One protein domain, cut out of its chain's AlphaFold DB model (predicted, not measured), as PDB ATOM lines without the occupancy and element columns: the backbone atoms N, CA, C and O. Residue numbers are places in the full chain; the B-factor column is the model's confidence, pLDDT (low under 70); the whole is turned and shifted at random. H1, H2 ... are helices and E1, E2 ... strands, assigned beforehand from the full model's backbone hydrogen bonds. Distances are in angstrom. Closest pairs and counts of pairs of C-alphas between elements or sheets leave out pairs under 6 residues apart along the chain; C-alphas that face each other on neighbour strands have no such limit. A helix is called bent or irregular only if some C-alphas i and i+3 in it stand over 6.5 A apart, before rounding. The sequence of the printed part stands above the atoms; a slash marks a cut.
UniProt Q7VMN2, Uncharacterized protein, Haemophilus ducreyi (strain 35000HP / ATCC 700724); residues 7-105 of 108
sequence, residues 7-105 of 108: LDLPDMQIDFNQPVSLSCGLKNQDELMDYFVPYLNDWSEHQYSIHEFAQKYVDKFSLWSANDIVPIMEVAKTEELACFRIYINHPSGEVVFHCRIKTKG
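Overview. This is residues 7 to 105 of the 108 residues of an uncharacterized protein of Haemophilus ducreyi (strain 35000HP / ATCC 700724) (UniProt Q7VMN2). What shape does the backbone make? A strongly twisted antiparallel sheet has its long strands E4 and E5 in the middle; helix H1 packs along E5, and short helix H2 packs on edge strands E1 and E3. How is it made up? The printed part has 99 residues, with two named helices and five named strands in the order E1 E2 H1 H2 E3 E4 E5, mixed in class; E3 E4 E5 form a meander, each strand the antiparallel neighbour of the one before. It is compact, with a radius of gyration of the C-alphas of 13.0 A and spans of 36 by 27 by 25 A.

Along the chain. Where are the strands? E5, residues 93 to 104, measures 27.4 A and ends at C-alpha 104 (31.761, 5.452, 90.768); E4, residues 81 to 88, measures 22.3 A. E3 is residues 61 to 65, E2 21 to 23, and E1 12 to 14, from C-alpha 12 (32.989, 4.284, 86.336). Where are the helices? H1, residues 29 to 46, measures 25.4 A and is only just irregular, C-alphas 35 and 38 being 6.9 A apart; H2 is residues 50 to 56.

Arrangement. What pairs with E5? E4, its hairpin partner, lies on one side, with N 84 and O 97 2.9 A apart; on the other side are E2, with N 21 and O 98 at 2.9 A, and, past an 82 degree bend at residue 101, E1, with N 102 and O 13 at 2.8 A. E3 and E4, also a hairpin, have N 64 and O 85 at 2.9 A. Where do the helices sit? H1 is on the sheet at a height of 8.9 A, its closest C-alphas to E5 being Leu 32 and Gly 93, 6.9 A; H2 is on it too, with C-alphas of Met 12 and Ile 50 the closest to E1, 5.6 A. Every O i to N i+4 pair is within hydrogen-bond range in H2, and 12 of 14 in H1.

Size, cuts and confidence. How far does it reach? The two C-alphas farthest apart, Thr 78 and His 90, are 36.5 A apart; the printed part has no cut, and the link from E3 to E4 is long, 15 residues. Where is confidence low? Residues 69 to 81 and 103 to 105 are under 70.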
ATOM      1  N   LEU A   7      30.264  -3.937  82.123       90.56
ATOM      2  CA  LEU A   7      28.996  -3.386  81.636       90.56
ATOM      3  C   LEU A   7      27.792  -3.743  82.524       90.56
ATOM      4  O   LEU A   7      26.764  -3.073  82.437       90.56
ATOM      5  N   ASP A   8      27.914  -4.774  83.367       89.00
ATOM      6  CA  ASP A   8      26.875  -5.179  84.324       89.00
ATOM      7  C   ASP A   8      27.013  -4.457  85.681       89.00
ATOM      8  O   ASP A   8      26.184  -4.639  86.576       89.00
ATOM      9  N   LEU A   9      28.068  -3.655  85.865       85.94
ATOM     10  CA  LEU A   9      28.327  -2.885  87.082       85.94
ATOM     11  C   LEU A   9      27.916  -1.414  86.891       85.94
ATOM     12  O   LEU A   9      27.661  -0.978  85.771       85.94
ATOM     13  N   PRO A  10      27.822  -0.610  87.969       85.00
ATOM     14  CA  PRO A  10      27.684   0.833  87.822       85.00
ATOM     15  C   PRO A  10      28.854   1.404  87.021       85.00
ATOM     16  O   PRO A  10      30.006   1.038  87.268       85.00
ATOM     17  N   ASP A  11      28.549   2.327  86.110       89.00
ATOM     18  CA  ASP A  11      29.570   2.940  85.266       89.00
ATOM     19  C   ASP A  11      30.607   3.690  86.110       89.00
ATOM     20  O   ASP A  11      30.324   4.190  87.202       89.00
ATOM     21  N   MET A  12      31.835   3.750  85.621       88.19
ATOM     22  CA  MET A  12      32.989   4.284  86.336       88.19
ATOM     23  C   MET A  12      33.869   5.059  85.365       88.19
ATOM     24  O   MET A  12      33.932   4.741  84.179       88.19
ATOM     25  N   GLN A  13      34.602   6.049  85.868       89.31
ATOM     26  CA  GLN A  13      35.576   6.788  85.066       89.31
ATOM     27  C   GLN A  13      36.983   6.617  85.630       89.31
ATOM     28  O   GLN A  13      37.193   6.755  86.834       89.31
ATOM     29  N   ILE A  14      37.955   6.338  84.763       89.50
ATOM     30  CA  ILE A  14      39.364   6.207  85.149       89.50
ATOM     31  C   ILE A  14      39.994   7.586  85.353       89.50
ATOM     32  O   ILE A  14      39.754   8.527  84.591       89.50
ATOM     33  N   ASP A  15      40.854   7.701  86.363       90.12
ATOM     34  CA  ASP A  15      41.746   8.839  86.522       90.12
ATOM     35  C   ASP A  15      43.041   8.661  85.728       90.12
ATOM     36  O   ASP A  15      44.056   8.219  86.260       90.12
ATOM     37  N   PHE A  16      43.025   9.057  84.455       90.44
ATOM     38  CA  PHE A  16      44.237   9.071  83.627       90.44
ATOM     39  C   PHE A  16      45.249  10.170  84.008       90.44
ATOM     40  O   PHE A  16      46.345  10.190  83.452       90.44
ATOM     41  N   ASN A  17      44.937  11.065  84.961       90.00
ATOM     42  CA  ASN A  17      45.945  11.964  85.543       90.00
ATOM     43  C   ASN A  17      46.796  11.253  86.608       90.00
ATOM     44  O   ASN A  17      47.797  11.805  87.068       90.00
ATOM     45  N   GLN A  18      46.387  10.054  87.026       87.56
ATOM     46  CA  GLN A  18      47.135   9.193  87.930       87.56
ATOM     47  C   GLN A  18      47.839   8.089  87.135       87.56
ATOM     48  O   GLN A  18      47.403   7.741  86.036       87.56
ATOM     49  N   PRO A  19      48.925   7.510  87.675       85.25
ATOM     50  CA  PRO A  19      49.590   6.389  87.033       85.25
ATOM     51  C   PRO A  19      48.620   5.231  86.787       85.25
ATOM     52  O   PRO A  19      47.946   4.757  87.703       85.25
ATOM     53  N   VAL A  20      48.602   4.759  85.545       88.62
ATOM     54  CA  VAL A  20      47.969   3.501  85.151       88.62
ATOM     55  C   VAL A  20      49.058   2.504  84.776       88.62
ATOM     56  O   VAL A  20      50.135   2.896  84.319       88.62
ATOM     57  N   SER A  21      48.801   1.215  84.960       88.38
ATOM     58  CA  SER A  21      49.719   0.170  84.514       88.38
ATOM     59  C   SER A  21      48.979  -0.976  83.843       88.38
ATOM     60  O   SER A  21      47.848  -1.315  84.190       88.38
ATOM     61  N   LEU A  22      49.635  -1.566  82.850       89.25
ATOM     62  CA  LEU A  22      49.185  -2.762  82.154       89.25
ATOM     63  C   LEU A  22      50.155  -3.890  82.490       89.25
ATOM     64  O   LEU A  22      51.369  -3.689  82.485       89.25
ATOM     65  N   SER A  23      49.631  -5.075  82.775       87.69
ATOM     66  CA  SER A  23      50.433  -6.281  82.943       87.69
ATOM     67  C   SER A  23      49.831  -7.436  82.148       87.69
ATOM     68  O   SER A  23      48.617  -7.566  82.019       87.69
ATOM     69  N   CYS A  24      50.687  -8.268  81.564       89.44
ATOM     70  CA  CYS A  24      50.280  -9.430  80.783       89.44
ATOM     71  C   CYS A  24      51.255 -10.572  81.059       89.44
ATOM     72  O   CYS A  24      52.461 -10.398  80.943       89.44
ATOM     73  N   GLY A  25      50.730 -11.739  81.437       85.56
ATOM     74  CA  GLY A  25      51.528 -12.942  81.703       85.56
ATOM     75  C   GLY A  25      51.671 -13.879  80.498       85.56
ATOM     76  O   GLY A  25      52.175 -14.992  80.647       85.56
ATOM     77  N   LEU A  26      51.173 -13.481  79.324       89.88
ATOM     78  CA  LEU A  26      51.134 -14.318  78.125       89.88
ATOM     79  C   LEU A  26      52.397 -14.163  77.271       89.88
ATOM     80  O   LEU A  26      53.036 -13.116  77.243       89.88
ATOM     81  N   LYS A  27      52.735 -15.210  76.508       91.31
ATOM     82  CA  LYS A  27      53.915 -15.214  75.623       91.31
ATOM     83  C   LYS A  27      53.845 -14.163  74.511       91.31
ATOM     84  O   LYS A  27      54.884 -13.733  74.034       91.31
ATOM     85  N   ASN A  28      52.639 -13.783  74.097       91.50
ATOM     86  CA  ASN A  28      52.379 -12.749  73.097       91.50
ATOM     87  C   ASN A  28      52.119 -11.371  73.732       91.50
ATOM     88  O   ASN A  28      51.424 -10.555  73.135       91.50
ATOM     89  N   GLN A  29      52.645 -11.105  74.936       92.62
ATOM     90  CA  GLN A  29      52.437  -9.831  75.634       92.62
ATOM     91  C   GLN A  29      52.776  -8.615  74.764       92.62
ATOM     92  O   GLN A  29      52.001  -7.670  74.757       92.62
ATOM     93  N   ASP A  30      53.882  -8.646  74.014       92.62
ATOM     94  CA  ASP A  30      54.341  -7.479  73.255       92.62
ATOM     95  C   ASP A  30      53.330  -7.156  72.145       92.62
ATOM     96  O   ASP A  30      52.904  -6.017  72.001       92.62
ATOM     97  N   GLU A  31      52.829  -8.188  71.458       94.69
ATOM     98  CA  GLU A  31      51.783  -8.068  70.437       94.69
ATOM     99  C   GLU A  31      50.459  -7.546  71.022       94.69
ATOM    100  O   GLU A  31      49.803  -6.691  70.426       94.69
ATOM    101  N   LEU A  32      50.064  -8.038  72.203       94.50
ATOM    102  CA  LEU A  32      48.851  -7.593  72.896       94.50
ATOM    103  C   LEU A  32      48.963  -6.132  73.352       94.50
ATOM    104  O   LEU A  32      47.997  -5.381  73.221       94.50
ATOM    105  N   MET A  33      50.128  -5.724  73.865       91.50
ATOM    106  CA  MET A  33      50.380  -4.343  74.285       91.50
ATOM    107  C   MET A  33      50.399  -3.406  73.086       91.50
ATOM    108  O   MET A  33      49.665  -2.420  73.088       91.50
ATOM    109  N   ASP A  34      51.157  -3.739  72.041       93.69
ATOM    110  CA  ASP A  34      51.226  -2.945  70.813       93.69
ATOM    111  C   ASP A  34      49.841  -2.790  70.173       93.69
ATOM    112  O   ASP A  34      49.485  -1.707  69.700       93.69
ATOM    113  N   TYR A  35      49.020  -3.845  70.217       95.19
ATOM    114  CA  TYR A  35      47.634  -3.779  69.765       95.19
ATOM    115  C   TYR A  35      46.769  -2.871  70.642       95.19
ATOM    116  O   TYR A  35      45.948  -2.124  70.115       95.19
ATOM    117  N   PHE A  36      46.904  -2.938  71.969       94.00
ATOM    118  CA  PHE A  36      46.023  -2.231  72.897       94.00
ATOM    119  C   PHE A  36      46.369  -0.740  73.067       94.00
ATOM    120  O   PHE A  36      45.465   0.073  73.272       94.00
ATOM    121  N   VAL A  37      47.643  -0.353  72.933       93.31
ATOM    122  CA  VAL A  37      48.130   1.025  73.157       93.31
ATOM    123  C   VAL A  37      47.324   2.106  72.414       93.31
ATOM    124  O   VAL A  37      46.951   3.089  73.057       93.31
ATOM    125  N   PRO A  38      46.982   1.974  71.116       95.19
ATOM    126  CA  PRO A  38      46.168   2.975  70.422       95.19
ATOM    127  C   PRO A  38      44.796   3.205  71.068       95.19
ATOM    128  O   PRO A  38      44.326   4.338  71.125       95.19
ATOM    129  N   TYR A  39      44.171   2.148  71.589       96.00
ATOM    130  CA  TYR A  39      42.865   2.227  72.244       96.00
ATOM    131  C   TYR A  39      42.979   2.818  73.645       96.00
ATOM    132  O   TYR A  39      42.116   3.589  74.047       96.00
ATOM    133  N   LEU A  40      44.064   2.520  74.366       94.44
ATOM    134  CA  LEU A  40      44.364   3.173  75.639       94.44
ATOM    135  C   LEU A  40      44.576   4.682  75.460       94.44
ATOM    136  O   LEU A  40      44.082   5.472  76.263       94.44
ATOM    137  N   ASN A  41      45.279   5.084  74.399       95.06
ATOM    138  CA  ASN A  41      45.486   6.494  74.072       95.06
ATOM    139  C   ASN A  41      44.160   7.186  73.741       95.06
ATOM    140  O   ASN A  41      43.881   8.232  74.314       95.06
ATOM    141  N   ASP A  42      43.319   6.577  72.897       96.94
ATOM    142  CA  ASP A  42      41.983   7.098  72.581       96.94
ATOM    143  C   ASP A  42      41.096   7.198  73.832       96.94
ATOM    144  O   ASP A  42      40.383   8.187  74.006       96.94
ATOM    145  N   TRP A  43      41.182   6.212  74.733       95.44
ATOM    146  CA  TRP A  43      40.471   6.220  76.009       95.44
ATOM    147  C   TRP A  43      40.908   7.380  76.902       95.44
ATOM    148  O   TRP A  43      40.070   8.115  77.426       95.44
ATOM    149  N   SER A  44      42.218   7.572  77.038       93.88
ATOM    150  CA  SER A  44      42.792   8.657  77.828       93.88
ATOM    151  C   SER A  44      42.490  10.030  77.222       93.88
ATOM    152  O   SER A  44      42.073  10.938  77.938       93.88
ATOM    153  N   GLU A  45      42.627  10.193  75.908       95.69
ATOM    154  CA  GLU A  45      42.422  11.471  75.219       95.69
ATOM    155  C   GLU A  45      40.976  11.966  75.341       95.69
ATOM    156  O   GLU A  45      40.740  13.136  75.641       95.69
ATOM    157  N   HIS A  46      40.008  11.067  75.172       95.25
ATOM    158  CA  HIS A  46      38.588  11.415  75.209       95.25
ATOM    159  C   HIS A  46      37.950  11.257  76.591       95.25
ATOM    160  O   HIS A  46      36.796  11.635  76.770       95.25
ATOM    161  N   GLN A  47      38.688  10.712  77.564       91.75
ATOM    162  CA  GLN A  47      38.222  10.478  78.934       91.75
ATOM    163  C   GLN A  47      36.904   9.678  79.003       91.75
ATOM    164  O   GLN A  47      36.081   9.945  79.883       91.75
ATOM    165  N   TYR A  48      36.702   8.702  78.104       93.56
ATOM    166  CA  TYR A  48      35.489   7.872  78.108       93.56
ATOM    167  C   TYR A  48      35.268   7.209  79.469       93.56
ATOM    168  O   TYR A  48      36.222   6.798  80.146       93.56
ATOM    169  N   SER A  49      34.005   7.029  79.843       93.00
ATOM    170  CA  SER A  49      33.667   6.102  80.918       93.00
ATOM    171  C   SER A  49      34.032   4.660  80.538       93.00
ATOM    172  O   SER A  49      34.310   4.343  79.375       93.00
ATOM    173  N   ILE A  50      34.049   3.760  81.523       91.94
ATOM    174  CA  ILE A  50      34.263   2.332  81.270       91.94
ATOM    175  C   ILE A  50      33.184   1.793  80.332       91.94
ATOM    176  O   ILE A  50      33.513   1.035  79.417       91.94
ATOM    177  N   HIS A  51      31.925   2.196  80.510       94.12
ATOM    178  CA  HIS A  51      30.842   1.736  79.645       94.12
ATOM    179  C   HIS A  51      30.987   2.263  78.224       94.12
ATOM    180  O   HIS A  51      30.879   1.483  77.279       94.12
ATOM    181  N   GLU A  52      31.271   3.556  78.059       95.75
ATOM    182  CA  GLU A  52      31.477   4.161  76.741       95.75
ATOM    183  C   GLU A  52      32.615   3.470  75.985       95.75
ATOM    184  O   GLU A  52      32.445   3.090  74.825       95.75
ATOM    185  N   PHE A  53      33.754   3.235  76.646       95.81
ATOM    186  CA  PHE A  53      34.891   2.540  76.044       95.81
ATOM    187  C   PHE A  53      34.556   1.087  75.679       95.81
ATOM    188  O   PHE A  53      34.799   0.657  74.547       95.81
ATOM    189  N   ALA A  54      33.967   0.334  76.615       94.56
ATOM    190  CA  ALA A  54      33.617  -1.069  76.414       94.56
ATOM    191  C   ALA A  54      32.568  -1.257  75.308       94.56
ATOM    192  O   ALA A  54      32.666  -2.204  74.532       94.56
ATOM    193  N   GLN A  55      31.597  -0.348  75.190       95.81
ATOM    194  CA  GLN A  55      30.607  -0.370  74.111       95.81
ATOM    195  C   GLN A  55      31.215   0.044  72.770       95.81
ATOM    196  O   GLN A  55      30.977  -0.615  71.760       95.81
ATOM    197  N   LYS A  56      32.030   1.107  72.748       96.81
ATOM    198  CA  LYS A  56      32.681   1.605  71.526       96.81
ATOM    199  C   LYS A  56      33.559   0.547  70.865       96.81
ATOM    200  O   LYS A  56      33.633   0.482  69.638       96.81
ATOM    201  N   TYR A  57      34.211  -0.282  71.675       96.38
ATOM    202  CA  TYR A  57      35.135  -1.313  71.217       96.38
ATOM    203  C   TYR A  57      34.665  -2.739  71.528       96.38
ATOM    204  O   TYR A  57      35.498  -3.641  71.619       96.38
ATOM    205  N   VAL A  58      33.350  -2.964  71.626       95.12
ATOM    206  CA  VAL A  58      32.753  -4.267  71.988       95.12
ATOM    207  C   VAL A  58      33.168  -5.414  71.056       95.12
ATOM    208  O   VAL A  58      33.343  -6.549  71.489       95.12
ATOM    209  N   ASP A  59      33.412  -5.116  69.777       94.56
ATOM    210  CA  ASP A  59      33.859  -6.113  68.793       94.56
ATOM    211  C   ASP A  59      35.341  -6.496  68.958       94.56
ATOM    212  O   ASP A  59      35.815  -7.482  68.385       94.56
ATOM    213  N   LYS A  60      36.104  -5.716  69.731       94.81
ATOM    214  CA  LYS A  60      37.551  -5.878  69.924       94.81
ATOM    215  C   LYS A  60      37.891  -6.383  71.313       94.81
ATOM    216  O   LYS A  60      38.800  -7.208  71.440       94.81
ATOM    217  N   PHE A  61      37.184  -5.878  72.322       93.94
ATOM    218  CA  PHE A  61      37.483  -6.126  73.720       93.94
ATOM    219  C   PHE A  61      36.243  -6.475  74.527       93.94
ATOM    220  O   PHE A  61      35.141  -6.012  74.245       93.94
ATOM    221  N   SER A  62      36.459  -7.204  75.617       94.75
ATOM    222  CA  SER A  62      35.513  -7.234  76.729       94.75
ATOM    223  C   SER A  62      36.234  -6.947  78.038       94.75
ATOM    224  O   SER A  62      37.371  -7.377  78.244       94.75
ATOM    225  N   LEU A  63      35.587  -6.173  78.907       94.25
ATOM    226  CA  LEU A  63      36.161  -5.709  80.163       94.25
ATOM    227  C   LEU A  63      35.482  -6.421  81.330       94.25
ATOM    228  O   LEU A  63      34.255  -6.462  81.410       94.25
ATOM    229  N   TRP A  64      36.281  -6.961  82.242       92.75
ATOM    230  CA  TRP A  64      35.804  -7.764  83.364       92.75
ATOM    231  C   TRP A  64      36.502  -7.367  84.659       92.75
ATOM    232  O   TRP A  64      37.645  -6.910  84.657       92.75
ATOM    233  N   SER A  65      35.837  -7.568  85.792       88.06
ATOM    234  CA  SER A  65      36.469  -7.421  87.102       88.06
ATOM    235  C   SER A  65      37.608  -8.429  87.266       88.06
ATOM    236  O   SER A  65      37.454  -9.589  86.885       88.06
ATOM    237  N   ALA A  66      38.701  -8.027  87.910       85.75
ATOM    238  CA  ALA A  66      39.789  -8.923  88.293       85.75
ATOM    239  C   ALA A  66      39.702  -9.280  89.788       85.75
ATOM    240  O   ALA A  66      40.597  -8.958  90.566       85.75
ATOM    241  N   ASN A  67      38.592  -9.893  90.215       73.12
ATOM    242  CA  ASN A  67      38.304 -10.138  91.640       73.12
ATOM    243  C   ASN A  67      39.272 -11.139  92.290       73.12
ATOM    244  O   ASN A  67      39.427 -11.171  93.508       73.12
ATOM    245  N   ASP A  68      39.904 -11.971  91.469       72.50
ATOM    246  CA  ASP A  68      40.962 -12.898  91.852       72.50
ATOM    247  C   ASP A  68      42.307 -12.199  92.098       72.50
ATOM    248  O   ASP A  68      43.161 -12.723  92.817       72.50
ATOM    249  N   ILE A  69      42.483 -10.993  91.554       68.06
ATOM    250  CA  ILE A  69      43.635 -10.142  91.819       68.06
ATOM    251  C   ILE A  69      43.325  -9.354  93.080       68.06
ATOM    252  O   ILE A  69      42.696  -8.298  93.070       68.06
ATOM    253  N   VAL A  70      43.783  -9.915  94.192       55.16
ATOM    254  CA  VAL A  70      43.802  -9.256  95.489       55.16
ATOM    255  C   VAL A  70      44.374  -7.839  95.316       55.16
ATOM    256  O   VAL A  70      45.553  -7.718  94.962       55.16
ATOM    257  N   PRO A  71      43.602  -6.760  95.562       52.34
ATOM    258  CA  PRO A  71      44.193  -5.434  95.629       52.34
ATOM    259  C   PRO A  71      45.214  -5.507  96.753       52.34
ATOM    260  O   PRO A  71      44.844  -5.955  97.834       52.34
ATOM    261  N   ILE A  72      46.479  -5.165  96.481       48.81
ATOM    262  CA  ILE A  72      47.597  -5.218  97.436       48.81
ATOM    263  C   ILE A  72      47.076  -4.697  98.785       48.81
ATOM    264  O   ILE A  72      46.785  -3.507  98.945       48.81
ATOM    265  N   MET A  73      46.773  -5.649  99.679       41.28
ATOM    266  CA  MET A  73      45.785  -5.472 100.744       41.28
ATOM    267  C   MET A  73      46.413  -4.642 101.844       41.28
ATOM    268  O   MET A  73      47.038  -5.198 102.728       41.28
ATOM    269  N   GLU A  74      46.273  -3.326 101.755       40.62
ATOM    270  CA  GLU A  74      46.186  -2.396 102.892       40.62
ATOM    271  C   GLU A  74      46.046  -0.951 102.392       40.62
ATOM    272  O   GLU A  74      45.361  -0.157 103.029       40.62
ATOM    273  N   VAL A  75      46.563  -0.634 101.198       44.09
ATOM    274  CA  VAL A  75      46.520   0.728 100.619       44.09
ATOM    275  C   VAL A  75      45.212   1.012  99.853       44.09
ATOM    276  O   VAL A  75      44.730   2.141  99.810       44.09
ATOM    277  N   ALA A  76      44.554  -0.023  99.317       45.38
ATOM    278  CA  ALA A  76      43.329   0.106  98.510       45.38
ATOM    279  C   ALA A  76      42.041   0.391  99.312       45.38
ATOM    280  O   ALA A  76      40.972   0.561  98.732       45.38
ATOM    281  N   LYS A  77      42.101   0.434 100.651       43.38
ATOM    282  CA  LYS A  77      40.943   0.848 101.466       43.38
ATOM    283  C   LYS A  77      40.753   2.367 101.492       43.38
ATOM    284  O   LYS A  77      39.672   2.826 101.844       43.38
ATOM    285  N   THR A  78      41.785   3.126 101.128       49.09
ATOM    286  CA  THR A  78      41.786   4.597 101.146       49.09
ATOM    287  C   THR A  78      41.965   5.215  99.763       49.09
ATOM    288  O   THR A  78      41.653   6.386  99.578       49.09
ATOM    289  N   GLU A  79      42.445   4.442  98.790       52.34
ATOM    290  CA  GLU A  79      42.678   4.883  97.419       52.34
ATOM    291  C   GLU A  79      41.828   4.039  96.467       52.34
ATOM    292  O   GLU A  79      41.849   2.816  96.565       52.34
ATOM    293  N   GLU A  80      41.076   4.675  95.565       67.38
ATOM    294  CA  GLU A  80      40.166   4.062  94.578       67.38
ATOM    295  C   GLU A  80      40.909   3.271  93.482       67.38
ATOM    296  O   GLU A  80      40.674   3.446  92.290       67.38
ATOM    297  N   LEU A  81      41.857   2.425  93.883       69.44
ATOM    298  CA  LEU A  81      42.615   1.529  93.027       69.44
ATOM    299  C   LEU A  81      41.707   0.389  92.568       69.44
ATOM    300  O   LEU A  81      41.158  -0.362  93.377       69.44
ATOM    301  N   ALA A  82      41.568   0.262  91.256       79.06
ATOM    302  CA  ALA A  82      40.803  -0.771  90.588       79.06
ATOM    303  C   ALA A  82      41.696  -1.598  89.667       79.06
ATOM    304  O   ALA A  82      42.725  -1.136  89.167       79.06
ATOM    305  N   CYS A  83      41.280  -2.843  89.469       85.56
ATOM    306  CA  CYS A  83      41.948  -3.802  88.615       85.56
ATOM    307  C   CYS A  83      40.910  -4.451  87.699       85.56
ATOM    308  O   CYS A  83      39.902  -4.988  88.173       85.56
ATOM    309  N   PHE A  84      41.160  -4.395  86.395       89.12
ATOM    310  CA  PHE A  84      40.279  -4.937  85.368       89.12
ATOM    311  C   PHE A  84      41.042  -5.902  84.467       89.12
ATOM    312  O   PHE A  84      42.229  -5.724  84.207       89.12
ATOM    313  N   ARG A  85      40.343  -6.907  83.952       92.56
ATOM    314  CA  ARG A  85      40.808  -7.748  82.851       92.56
ATOM    315  C   ARG A  85      40.233  -7.204  81.552       92.56
ATOM    316  O   ARG A  85      39.030  -6.968  81.459       92.56
ATOM    317  N   ILE A  86      41.092  -7.021  80.561       94.38
ATOM    318  CA  ILE A  86      40.732  -6.639  79.201       94.38
ATOM    319  C   ILE A  86      41.030  -7.846  78.323       94.38
ATOM    320  O   ILE A  86      42.192  -8.150  78.055       94.38
ATOM    321  N   TYR A  87      39.987  -8.552  77.902       95.00
ATOM    322  CA  TYR A  87      40.121  -9.623  76.921       95.00
ATOM    323  C   TYR A  87      40.152  -9.012  75.533       95.00
ATOM    324  O   TYR A  87      39.262  -8.241  75.191       95.00
ATOM    325  N   ILE A  88      41.165  -9.363  74.747       94.44
ATOM    326  CA  ILE A  88      41.355  -8.924  73.367       94.44
ATOM    327  C   ILE A  88      40.971 -10.088  72.456       94.44
ATOM    328  O   ILE A  88      41.477 -11.198  72.626       94.44
ATOM    329  N   ASN A  89      40.073  -9.846  71.496       90.62
ATOM    330  CA  ASN A  89      39.581 -10.885  70.588       90.62
ATOM    331  C   ASN A  89      40.652 -11.290  69.561       90.62
ATOM    332  O   ASN A  89      40.911 -12.476  69.357       90.62
ATOM    333  N   HIS A  90      41.293 -10.302  68.923       88.81
ATOM    334  CA  HIS A  90      42.326 -10.506  67.905       88.81
ATOM    335  C   HIS A  90      43.373  -9.374  67.940       88.81
ATOM    336  O   HIS A  90      43.021  -8.249  67.572       88.81
ATOM    337  N   PRO A  91      44.637  -9.653  68.326       88.50
ATOM    338  CA  PRO A  91      45.177 -10.957  68.729       88.50
ATOM    339  C   PRO A  91      44.530 -11.468  70.023       88.50
ATOM    340  O   PRO A  91      44.219 -10.691  70.917       88.50
ATOM    341  N   SER A  92      44.286 -12.778  70.104       92.06
ATOM    342  CA  SER A  92      43.590 -13.363  71.254       92.06
ATOM    343  C   SER A  92      44.478 -13.299  72.493       92.06
ATOM    344  O   SER A  92      45.606 -13.800  72.483       92.06
ATOM    345  N   GLY A  93      43.958 -12.745  73.580       94.06
ATOM    346  CA  GLY A  93      44.677 -12.698  74.847       94.06
ATOM    347  C   GLY A  93      43.954 -11.896  75.913       94.06
ATOM    348  O   GLY A  93      42.816 -11.467  75.731       94.06
ATOM    349  N   GLU A  94      44.627 -11.700  77.037       93.56
ATOM    350  CA  GLU A  94      44.145 -10.849  78.115       93.56
ATOM    351  C   GLU A  94      45.259  -9.949  78.632       93.56
ATOM    352  O   GLU A  94      46.430 -10.334  78.679       93.56
ATOM    353  N   VAL A  95      44.865  -8.752  79.044       92.75
ATOM    354  CA  VAL A  95      45.719  -7.799  79.737       92.75
ATOM    355  C   VAL A  95      45.044  -7.407  81.042       92.75
ATOM    356  O   VAL A  95      43.835  -7.190  81.092       92.75
ATOM    357  N   VAL A  96      45.827  -7.314  82.108       91.81
ATOM    358  CA  VAL A  96      45.384  -6.782  83.391       91.81
ATOM    359  C   VAL A  96      45.700  -5.295  83.424       91.81
ATOM    360  O   VAL A  96      46.844  -4.888  83.233       91.81
ATOM    361  N   PHE A  97      44.682  -4.486  83.676       91.69
ATOM    362  CA  PHE A  97      44.781  -3.041  83.755       91.69
ATOM    363  C   PHE A  97      44.569  -2.575  85.191       91.69
ATOM    364  O   PHE A  97      43.523  -2.825  85.792       91.69
ATOM    365  N   HIS A  98      45.571  -1.892  85.730       89.94
ATOM    366  CA  HIS A  98      45.543  -1.283  87.048       89.94
ATOM    367  C   HIS A  98      45.397   0.225  86.893       89.94
ATOM    368  O   HIS A  98      46.169   0.874  86.181       89.94
ATOM    369  N   CYS A  99      44.420   0.794  87.583       87.75
ATOM    370  CA  CYS A  99      44.111   2.210  87.481       87.75
ATOM    371  C   CYS A  99      43.477   2.741  88.762       87.75
ATOM    372  O   CYS A  99      43.066   1.974  89.633       87.75
ATOM    373  N   ARG A 100      43.337   4.062  88.851       87.50
ATOM    374  CA  ARG A 100      42.488   4.716  89.850       87.50
ATOM    375  C   ARG A 100      41.163   5.116  89.203       87.50
ATOM    376  O   ARG A 100      41.153   5.489  88.033       87.50
ATOM    377  N   ILE A 101      40.059   5.042  89.934       85.44
ATOM    378  CA  ILE A 101      38.739   5.507  89.479       85.44
ATOM    379  C   ILE A 101      38.490   6.905  90.067       85.44
ATOM    380  O   ILE A 101      38.781   7.096  91.235       85.44
ATOM    381  N   LYS A 102      37.972   7.867  89.283       78.94
ATOM    382  CA  LYS A 102      37.585   9.228  89.741       78.94
ATOM    383  C   LYS A 102      36.203   9.275  90.389       78.94
ATOM    384  O   LYS A 102      35.949  10.051  91.303       78.94
ATOM    385  N   THR A 103      35.281   8.511  89.822       69.00
ATOM    386  CA  THR A 103      33.863   8.514  90.166       69.00
ATOM    387  C   THR A 103      33.325   7.120  89.917       69.00
ATOM    388  O   THR A 103      33.411   6.595  88.807       69.00
ATOM    389  N   LYS A 104      32.745   6.517  90.953       59.16
ATOM    390  CA  LYS A 104      31.761   5.452  90.768       59.16
ATOM    391  C   LYS A 104      30.444   6.141  90.462       59.16
ATOM    392  O   LYS A 104      30.035   7.006  91.235       59.16
ATOM    393  N   GLY A 105      29.806   5.797  89.350       51.66
ATOM    394  CA  GLY A 105      28.434   6.189  89.073       51.66
ATOM    395  C   GLY A 105      27.603   5.858  90.305       51.66
ATOM    396  O   GLY A 105      27.446   4.692  90.669       51.66
TER     397      GLY A 105